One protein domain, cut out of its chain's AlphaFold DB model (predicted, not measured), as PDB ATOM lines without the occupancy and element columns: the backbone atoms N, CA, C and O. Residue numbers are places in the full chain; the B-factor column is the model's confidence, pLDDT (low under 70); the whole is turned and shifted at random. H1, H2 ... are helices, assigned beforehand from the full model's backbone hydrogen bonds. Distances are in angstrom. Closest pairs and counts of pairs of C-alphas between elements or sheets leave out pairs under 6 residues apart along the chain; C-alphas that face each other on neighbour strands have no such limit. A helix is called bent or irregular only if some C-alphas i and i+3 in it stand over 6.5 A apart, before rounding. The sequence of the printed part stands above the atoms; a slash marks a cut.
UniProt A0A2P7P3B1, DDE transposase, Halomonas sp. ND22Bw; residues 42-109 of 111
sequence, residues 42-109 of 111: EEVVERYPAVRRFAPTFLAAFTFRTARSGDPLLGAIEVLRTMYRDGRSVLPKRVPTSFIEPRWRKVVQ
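What this domain is: This is residues 42 to 109 of the 111 residues of the protein "DDE transposase" of Halomonas sp. ND22Bw (UniProt A0A2P7P3B1). An open frame of helices: a long, kinked H1 makes one side, H2 meets H1 near the ends of both helices to make a corner, and the small H3 sits away from that corner and touches neither of them. A link of residues 62 to 71 leads from H1 to the start of H2, and a longer stretch with no named element, residues 86 to 101, leads from the end of H2 to H3. The printed part has 68 residues with three named helices, in the order H1, H2, H3, and no named strand; the class is all helix. It is only just compact, close to loose, with a radius of gyration of the C-alphas of 12.6 A, and its C-alphas span 29 by 26 by 22 A.

Where its parts are: H1 holds residues 42 to 61, beginning with C-alpha 42 at (30.159, 14.907, -8.375), and measures 27.3 A from first to last C-alpha. It has a kink of 76 degrees near residue 51 and is irregular, with C-alphas 46 and 49 7.4 A apart. H2 holds residues 72 to 85, beginning with C-alpha 72 at (34.164, 4.597, -28.962), and measures 19.9 A. H3 holds residues 102 to 108, measures 10.3 A and ends with C-alpha 108 at (38.750, 11.570, -16.583). It is only just irregular, with C-alphas 103 and 106 6.7 A apart.

How they stand to each other: H1 touches H2 with residues 56 to 60 alone. The closest C-alphas of the two helices are those of Pro 56 and Tyr 84, 5.6 A apart. Their lines stand at a steep tilt of 69.9 degrees, only just short of about perpendicular, and they run the same way. Residues 46 to 54, which belong to H1, stand free. H3 touches no helix: it is only just apart from H1, with their closest C-alphas 8.5 A apart, and it is apart from H2. In H2 every O i to N i+4 pair is within hydrogen-bond range; in H1 it is 11 of 16 pairs, and in H3 1 of 3, beside 3 of 4 O i to N i+3 pairs.

The domain as a whole: The two C-alphas farthest apart, those of Glu 46 and Ser 69, are 32.9 A apart, and the C-alphas of Glu 42 and Gln 109, the first and last printed, are 15.5 A apart. The printed part has no cut. The link from H1 to H2, with 10 residues, is short, and the link from H2 to H3, with 16 residues, is long; the C-alphas of this long link lie 9 to 15 A from the mean of all C-alphas. The mean pLDDT of the printed part is 91.2, that of H3 is 84, and no printed residue is under 70.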
ATOM      1  N   GLU A  42      29.783  14.971  -9.790       82.75
ATOM      2  CA  GLU A  42      30.159  14.907  -8.375       82.75
ATOM      3  C   GLU A  42      29.685  13.595  -7.729       82.75
ATOM      4  O   GLU A  42      30.489  12.874  -7.137       82.75
ATOM      5  N   GLU A  43      28.432  13.202  -7.972       84.69
ATOM      6  CA  GLU A  43      27.875  11.914  -7.535       84.69
ATOM      7  C   GLU A  43      28.635  10.722  -8.147       84.69
ATOM      8  O   GLU A  43      28.904   9.722  -7.471       84.69
ATOM      9  N   VAL A  44      29.030  10.816  -9.422       85.12
ATOM     10  CA  VAL A  44      29.841   9.789 -10.095       85.12
ATOM     11  C   VAL A  44      31.208   9.641  -9.422       85.12
ATOM     12  O   VAL A  44      31.652   8.512  -9.193       85.12
ATOM     13  N   VAL A  45      31.875  10.751  -9.092       87.25
ATOM     14  CA  VAL A  45      33.176  10.743  -8.403       87.25
ATOM     15  C   VAL A  45      33.041  10.175  -6.993       87.25
ATOM     16  O   VAL A  45      33.824   9.301  -6.615       87.25
ATOM     17  N   GLU A  46      32.027  10.607  -6.243       90.00
ATOM     18  CA  GLU A  46      31.753  10.137  -4.882       90.00
ATOM     19  C   GLU A  46      31.527   8.617  -4.847       90.00
ATOM     20  O   GLU A  46      32.074   7.904  -4.001       90.00
ATOM     21  N   ARG A  47      30.764   8.087  -5.809       89.88
ATOM     22  CA  ARG A  47      30.407   6.661  -5.863       89.88
ATOM     23  C   ARG A  47      31.437   5.781  -6.559       89.88
ATOM     24  O   ARG A  47      31.338   4.552  -6.472       89.88
ATOM     25  N   TYR A  48      32.437   6.360  -7.220       90.12
ATOM     26  CA  TYR A  48      33.435   5.608  -7.980       90.12
ATOM     27  C   TYR A  48      34.111   4.468  -7.188       90.12
ATOM     28  O   TYR A  48      34.232   3.374  -7.746       90.12
ATOM     29  N   PRO A  49      34.495   4.620  -5.900       93.06
ATOM     30  CA  PRO A  49      35.080   3.520  -5.127       93.06
ATOM     31  C   PRO A  49      34.157   2.300  -5.010       93.06
ATOM     32  O   PRO A  49      34.619   1.161  -5.120       93.06
ATOM     33  N   ALA A  50      32.851   2.528  -4.834       93.56
ATOM     34  CA  ALA A  50      31.860   1.460  -4.774       93.56
ATOM     35  C   ALA A  50      31.704   0.781  -6.141       93.56
ATOM     36  O   ALA A  50      31.751  -0.448  -6.222       93.56
ATOM     37  N   VAL A  51      31.612   1.571  -7.218       91.31
ATOM     38  CA  VAL A  51      31.520   1.067  -8.599       91.31
ATOM     39  C   VAL A  51      32.735   0.222  -8.969       91.31
ATOM     40  O   VAL A  51      32.603  -0.896  -9.473       91.31
ATOM     41  N   ARG A  52      33.937   0.710  -8.655       91.44
ATOM     42  CA  ARG A  52      35.200   0.033  -8.960       91.44
ATOM     43  C   ARG A  52      35.296  -1.356  -8.325       91.44
ATOM     44  O   ARG A  52      35.927  -2.235  -8.906       91.44
ATOM     45  N   ARG A  53      34.654  -1.580  -7.171       93.62
ATOM     46  CA  ARG A  53      34.661  -2.877  -6.473       93.62
ATOM     47  C   ARG A  53      33.948  -3.979  -7.258       93.62
ATOM     48  O   ARG A  53      34.401  -5.119  -7.221       93.62
ATOM     49  N   PHE A  54      32.854  -3.660  -7.949       94.44
ATOM     50  CA  PHE A  54      32.077  -4.647  -8.712       94.44
ATOM     51  C   PHE A  54      32.301  -4.574 -10.228       94.44
ATOM     52  O   PHE A  54      31.898  -5.492 -10.942       94.44
ATOM     53  N   ALA A  55      32.970  -3.529 -10.728       94.44
ATOM     54  CA  ALA A  55      33.258  -3.345 -12.148       94.44
ATOM     55  C   ALA A  55      33.921  -4.561 -12.833       94.44
ATOM     56  O   ALA A  55      33.461  -4.912 -13.919       94.44
ATOM     57  N   PRO A  56      34.924  -5.257 -12.246       95.56
ATOM     58  CA  PRO A  56      35.522  -6.434 -12.880       95.56
ATOM     59  C   PRO A  56      34.492  -7.534 -13.157       95.56
ATOM     60  O   PRO A  56      34.387  -8.027 -14.278       95.56
ATOM     61  N   THR A  57      33.691  -7.878 -12.144       96.31
ATOM     62  CA  THR A  57      32.657  -8.914 -12.237       96.31
ATOM     63  C   THR A  57      31.562  -8.510 -13.215       96.31
ATOM     64  O   THR A  57      31.155  -9.314 -14.046       96.31
ATOM     65  N   PHE A  58      31.118  -7.253 -13.162       96.12
ATOM     66  CA  PHE A  58      30.105  -6.722 -14.070       96.12
ATOM     67  C   PHE A  58      30.563  -6.786 -15.532       96.12
ATOM     68  O   PHE A  58      29.866  -7.333 -16.383       96.12
ATOM     69  N   LEU A  59      31.767  -6.292 -15.828       96.31
ATOM     70  CA  LEU A  59      32.309  -6.280 -17.189       96.31
ATOM     71  C   LEU A  59      32.586  -7.687 -17.736       96.31
ATOM     72  O   LEU A  59      32.554  -7.884 -18.948       96.31
ATOM     73  N   ALA A  60      32.861  -8.659 -16.864       95.19
ATOM     74  CA  ALA A  60      33.034 -10.057 -17.248       95.19
ATOM     75  C   ALA A  60      31.698 -10.795 -17.458       95.19
ATOM     76  O   ALA A  60      31.634 -11.703 -18.284       95.19
ATOM     77  N   ALA A  61      30.644 -10.417 -16.731       97.06
ATOM     78  CA  ALA A  61      29.347 -11.093 -16.767       97.06
ATOM     79  C   ALA A  61      28.527 -10.784 -18.030       97.06
ATOM     80  O   ALA A  61      27.704 -11.599 -18.444       97.06
ATOM     81  N   PHE A  62      28.736  -9.617 -18.644       96.75
ATOM     82  CA  PHE A  62      27.933  -9.154 -19.772       96.75
ATOM     83  C   PHE A  62      28.723  -9.096 -21.080       96.75
ATOM     84  O   PHE A  62      29.905  -8.760 -21.123       96.75
ATOM     85  N   THR A  63      28.026  -9.379 -22.182       94.75
ATOM     86  CA  THR A  63      28.512  -9.093 -23.536       94.75
ATOM     87  C   THR A  63      27.871  -7.803 -24.028       94.75
ATOM     88  O   THR A  63      26.668  -7.765 -24.282       94.75
ATOM     89  N   PHE A  64      28.675  -6.756 -24.188       95.06
ATOM     90  CA  PHE A  64      28.217  -5.457 -24.674       95.06
ATOM     91  C   PHE A  64      28.213  -5.430 -26.203       95.06
ATOM     92  O   PHE A  64      29.104  -5.979 -26.852       95.06
ATOM     93  N   ARG A  65      27.191  -4.808 -26.793       94.44
ATOM     94  CA  ARG A  65      27.038  -4.669 -28.246       94.44
ATOM     95  C   ARG A  65      26.529  -3.274 -28.576       94.44
ATOM     96  O   ARG A  65      25.844  -2.649 -27.776       94.44
ATOM     97  N   THR A  66      26.847  -2.819 -29.777       93.81
ATOM     98  CA  THR A  66      26.408  -1.539 -30.336       93.81
ATOM     99  C   THR A  66      26.055  -1.737 -31.804       93.81
ATOM    100  O   THR A  66      26.653  -2.575 -32.482       93.81
ATOM    101  N   ALA A  67      25.074  -0.981 -32.291       93.75
ATOM    102  CA  ALA A  67      24.724  -0.958 -33.708       93.75
ATOM    103  C   ALA A  67      25.712  -0.111 -34.531       93.75
ATOM    104  O   ALA A  67      25.810  -0.271 -35.747       93.75
ATOM    105  N   ARG A  68      26.450   0.799 -33.881       91.88
ATOM    106  CA  ARG A  68      27.378   1.716 -34.545       91.88
ATOM    107  C   ARG A  68      28.738   1.049 -34.743       91.88
ATOM    108  O   ARG A  68      29.447   0.770 -33.783       91.88
ATOM    109  N   SER A  69      29.154   0.861 -35.994       89.25
ATOM    110  CA  SER A  69      30.523   0.411 -36.275       89.25
ATOM    111  C   SER A  69      31.547   1.404 -35.705       89.25
ATOM    112  O   SER A  69      31.403   2.616 -35.876       89.25
ATOM    113  N   GLY A  70      32.562   0.890 -35.005       88.00
ATOM    114  CA  GLY A  70      33.609   1.711 -34.390       88.00
ATOM    115  C   GLY A  70      33.135   2.583 -33.223       88.00
ATOM    116  O   GLY A  70      33.691   3.659 -33.011       88.00
ATOM    117  N   ASP A  71      32.102   2.163 -32.485       94.31
ATOM    118  CA  ASP A  71      31.615   2.900 -31.319       94.31
ATOM    119  C   ASP A  71      32.725   3.085 -30.256       94.31
ATOM    120  O   ASP A  71      33.233   2.094 -29.708       94.31
ATOM    121  N   PRO A  72      33.112   4.333 -29.935       94.50
ATOM    122  CA  PRO A  72      34.164   4.597 -28.962       94.50
ATOM    123  C   PRO A  72      33.792   4.142 -27.544       94.50
ATOM    124  O   PRO A  72      34.690   3.794 -26.780       94.50
ATOM    125  N   LEU A  73      32.505   4.093 -27.186       95.06
ATOM    126  CA  LEU A  73      32.075   3.616 -25.871       95.06
ATOM    127  C   LEU A  73      32.332   2.115 -25.727       95.06
ATOM    128  O   LEU A  73      32.925   1.680 -24.740       95.06
ATOM    129  N   LEU A  74      31.947   1.326 -26.735       96.19
ATOM    130  CA  LEU A  74      32.215  -0.112 -26.725       96.19
ATOM    131  C   LEU A  74      33.725  -0.384 -26.703       96.19
ATOM    132  O   LEU A  74      34.188  -1.226 -25.938       96.19
ATOM    133  N   GLY A  75      34.505   0.381 -27.475       95.38
ATOM    134  CA  GLY A  75      35.965   0.305 -27.435       95.38
ATOM    135  C   GLY A  75      36.542   0.562 -26.037       95.38
ATOM    136  O   GLY A  75      37.415  -0.176 -25.587       95.38
ATOM    137  N   ALA A  76      36.041   1.568 -25.317       95.56
ATOM    138  CA  ALA A  76      36.475   1.866 -23.951       95.56
ATOM    139  C   ALA A  76      36.091   0.766 -22.945       95.56
ATOM    140  O   ALA A  76      36.908   0.398 -22.097       95.56
ATOM    141  N   ILE A  77      34.885   0.198 -23.068       95.62
ATOM    142  CA  ILE A  77      34.433  -0.949 -22.265       95.62
ATOM    143  C   ILE A  77      35.384  -2.138 -22.448       95.62
ATOM    144  O   ILE A  77      35.801  -2.750 -21.465       95.62
ATOM    145  N   GLU A  78      35.789  -2.434 -23.685       95.50
ATOM    146  CA  GLU A  78      36.720  -3.530 -23.977       95.50
ATOM    147  C   GLU A  78      38.127  -3.300 -23.410       95.50
ATOM    148  O   GLU A  78      38.767  -4.239 -22.916       95.50
ATOM    149  N   VAL A  79      38.597  -2.048 -23.404       95.56
ATOM    150  CA  VAL A  79      39.844  -1.678 -22.720       95.56
ATOM    151  C   VAL A  79      39.735  -1.930 -21.216       95.56
ATOM    152  O   VAL A  79      40.625  -2.567 -20.649       95.56
ATOM    153  N   LEU A  80      38.652  -1.483 -20.571       94.94
ATOM    154  CA  LEU A  80      38.432  -1.689 -19.134       94.94
ATOM    155  C   LEU A  80      38.333  -3.174 -18.783       94.94
ATOM    156  O   LEU A  80      38.974  -3.629 -17.836       94.94
ATOM    157  N   ARG A  81      37.583  -3.946 -19.574       95.56
ATOM    158  CA  ARG A  81      37.448  -5.395 -19.402       95.56
ATOM    159  C   ARG A  81      38.805  -6.090 -19.474       95.56
ATOM    160  O   ARG A  81      39.123  -6.911 -18.618       95.56
ATOM    161  N   THR A  82      39.623  -5.724 -20.458       94.88
ATOM    162  CA  THR A  82      40.976  -6.269 -20.615       94.88
ATOM    163  C   THR A  82      41.883  -5.866 -19.456       94.88
ATOM    164  O   THR A  82      42.554  -6.720 -18.891       94.88
ATOM    165  N   MET A  83      41.863  -4.596 -19.044       95.31
ATOM    166  CA  MET A  83      42.642  -4.109 -17.903       95.31
ATOM    167  C   MET A  83      42.334  -4.908 -16.628       95.31
ATOM    168  O   MET A  83      43.260  -5.391 -15.978       95.31
ATOM    169  N   TYR A  84      41.049  -5.081 -16.301       94.75
ATOM    170  CA  TYR A  84      40.635  -5.828 -15.112       94.75
ATOM    171  C   TYR A  84      40.971  -7.315 -15.198       94.75
ATOM    172  O   TYR A  84      41.448  -7.878 -14.214       94.75
ATOM    173  N   ARG A  85      40.772  -7.945 -16.363       93.94
ATOM    174  CA  ARG A  85      41.153  -9.345 -16.597       93.94
ATOM    175  C   ARG A  85      42.648  -9.572 -16.378       93.94
ATOM    176  O   ARG A  85      43.028 -10.581 -15.798       93.94
ATOM    177  N   ASP A  86      43.478  -8.632 -16.816       94.25
ATOM    178  CA  ASP A  86      44.936  -8.726 -16.708       94.25
ATOM    179  C   ASP A  86      45.455  -8.326 -15.310       94.25
ATOM    180  O   ASP A  86      46.665  -8.256 -15.098       94.25
ATOM    181  N   GLY A  87      44.565  -7.989 -14.365       91.38
ATOM    182  CA  GLY A  87      44.938  -7.523 -13.026       91.38
ATOM    183  C   GLY A  87      45.672  -6.177 -13.019       91.38
ATOM    184  O   GLY A  87      46.358  -5.846 -12.053       91.38
ATOM    185  N   ARG A  88      45.560  -5.392 -14.096       90.88
ATOM    186  CA  ARG A  88      46.257  -4.111 -14.233       90.88
ATOM    187  C   ARG A  88      45.517  -3.007 -13.489       90.88
ATOM    188  O   ARG A  88      44.292  -2.931 -13.500       90.88
ATOM    189  N   SER A  89      46.279  -2.104 -12.882       85.25
ATOM    190  CA  SER A  89      45.759  -0.902 -12.218       85.25
ATOM    191  C   SER A  89      45.814   0.352 -13.094       85.25
ATOM    192  O   SER A  89      45.284   1.387 -12.695       85.25
ATOM    193  N   VAL A  90      46.446   0.269 -14.272       87.69
ATOM    194  CA  VAL A  90      46.717   1.406 -15.160       87.69
ATOM    195  C   VAL A  90      46.118   1.150 -16.542       87.69
ATOM    196  O   VAL A  90      46.288   0.075 -17.123       87.69
ATOM    197  N   LEU A  91      45.437   2.166 -17.072       88.00
ATOM    198  CA  LEU A  91      44.896   2.166 -18.426       88.00
ATOM    199  C   LEU A  91      46.014   2.307 -19.479       88.00
ATOM    200  O   LEU A  91      47.037   2.944 -19.225       88.00
ATOM    201  N   PRO A  92      45.844   1.746 -20.689       88.19
ATOM    202  CA  PRO A  92      46.785   1.980 -21.779       88.19
ATOM    203  C   PRO A  92      46.792   3.459 -22.196       88.19
ATOM    204  O   PRO A  92      45.799   4.162 -22.048       88.19
ATOM    205  N   LYS A  93      47.891   3.919 -22.814       85.50
ATOM    206  CA  LYS A  93      48.049   5.323 -23.255       85.50
ATOM    207  C   LYS A  93      46.954   5.817 -24.209       85.50
ATOM    208  O   LYS A  93      46.744   7.016 -24.330       85.50
ATOM    209  N   ARG A  94      46.303   4.911 -24.944       85.88
ATOM    210  CA  ARG A  94      45.247   5.237 -25.908       85.88
ATOM    211  C   ARG A  94      43.954   4.560 -25.475       85.88
ATOM    212  O   ARG A  94      43.779   3.369 -25.713       85.88
ATOM    213  N   VAL A  95      43.062   5.333 -24.857       91.69
ATOM    214  CA  VAL A  95      41.696   4.912 -24.520       91.69
ATOM    215  C   VAL A  95      40.714   5.749 -25.342       91.69
ATOM    216  O   VAL A  95      40.828   6.979 -25.342       91.69
ATOM    217  N   PRO A  96      39.750   5.132 -26.048       93.31
ATOM    218  CA  PRO A  96      38.695   5.875 -26.727       93.31
ATOM    219  C   PRO A  96      37.872   6.683 -25.713       93.31
ATOM    220  O   PRO A  96      37.256   6.119 -24.819       93.31
ATOM    221  N   THR A  97      37.877   8.009 -25.829       93.06
ATOM    222  CA  THR A  97      37.172   8.916 -24.895       93.06
ATOM    223  C   THR A  97      36.369   9.994 -25.622       93.06
ATOM    224  O   THR A  97      35.899  10.948 -25.011       93.06
ATOM    225  N   SER A  98      36.168   9.853 -26.935       92.31
ATOM    226  CA  SER A  98      35.450  10.841 -27.754       92.31
ATOM    227  C   SER A  98      33.965  10.978 -27.404       92.31
ATOM    228  O   SER A  98      33.370  11.999 -27.732       92.31
ATOM    229  N   PHE A  99      33.380   9.988 -26.722       91.25
ATOM    230  CA  PHE A  99      32.009  10.050 -26.203       91.25
ATOM    231  C   PHE A  99      31.884  10.871 -24.908       91.25
ATOM    232  O   PHE A  99      30.773  11.173 -24.491       91.25
ATOM    233  N   ILE A 100      33.002  11.211 -24.257       90.06
ATOM    234  CA  ILE A 100      32.994  11.933 -22.983       90.06
ATOM    235  C   ILE A 100      32.703  13.411 -23.235       90.06
ATOM    236  O   ILE A 100      33.392  14.083 -24.019       90.06
ATOM    237  N   GLU A 101      31.703  13.924 -22.521       87.62
ATOM    238  CA  GLU A 101      31.338  15.331 -22.577       87.62
ATOM    239  C   GLU A 101      32.522  16.235 -22.191       87.62
ATOM    240  O   GLU A 101      33.278  15.909 -21.271       87.62
ATOM    241  N   PRO A 102      32.698  17.399 -22.848       87.31
ATOM    242  CA  PRO A 102      33.816  18.301 -22.574       87.31
ATOM    243  C   PRO A 102      34.020  18.640 -21.093       87.31
ATOM    244  O   PRO A 102      35.160  18.682 -20.631       87.31
ATOM    245  N   ARG A 103      32.927  18.830 -20.347       82.50
ATOM    246  CA  ARG A 103      32.943  19.155 -18.912       82.50
ATOM    247  C   ARG A 103      33.500  18.036 -18.027       82.50
ATOM    248  O   ARG A 103      34.178  18.338 -17.052       82.50
ATOM    249  N   TRP A 104      33.342  16.769 -18.415       88.06
ATOM    250  CA  TRP A 104      33.835  15.615 -17.643       88.06
ATOM    251  C   TRP A 104      35.312  15.308 -17.898       88.06
ATOM    252  O   TRP A 104      35.961  14.632 -17.097       88.06
ATOM    253  N   ARG A 105      35.886  15.812 -19.000       86.62
ATOM    254  CA  ARG A 105      37.268  15.483 -19.391       86.62
ATOM    255  C   ARG A 105      38.295  15.858 -18.332       86.62
ATOM    256  O   ARG A 105      39.253  15.118 -18.179       86.62
ATOM    257  N   LYS A 106      38.078  16.940 -17.577       81.25
ATOM    258  CA  LYS A 106      38.993  17.385 -16.509       81.25
ATOM    259  C   LYS A 106      39.174  16.353 -15.391       81.25
ATOM    260  O   LYS A 106      40.208  16.352 -14.739       81.25
ATOM    261  N   VAL A 107      38.172  15.504 -15.165       81.81
ATOM    262  CA  VAL A 107      38.191  14.473 -14.116       81.81
ATOM    263  C   VAL A 107      38.672  13.131 -14.668       81.81
ATOM    264  O   VAL A 107      39.319  12.364 -13.962       81.81
ATOM    265  N   VAL A 108      38.393  12.849 -15.944       80.75
ATOM    266  CA  VAL A 108      38.750  11.570 -16.583       80.75
ATOM    267  C   VAL A 108      40.166  11.570 -17.167       80.75
ATOM    268  O   VAL A 108      40.851  10.551 -17.134       80.75
ATOM    269  N   GLN A 109      40.603  12.692 -17.735       74.94
ATOM    270  CA  GLN A 109      41.924  12.852 -18.331       74.94
ATOM    271  C   GLN A 109      42.789  13.627 -17.344       74.94
ATOM    272  O   GLN A 109      42.702  14.849 -17.248       74.94
TER     273      GLN A 109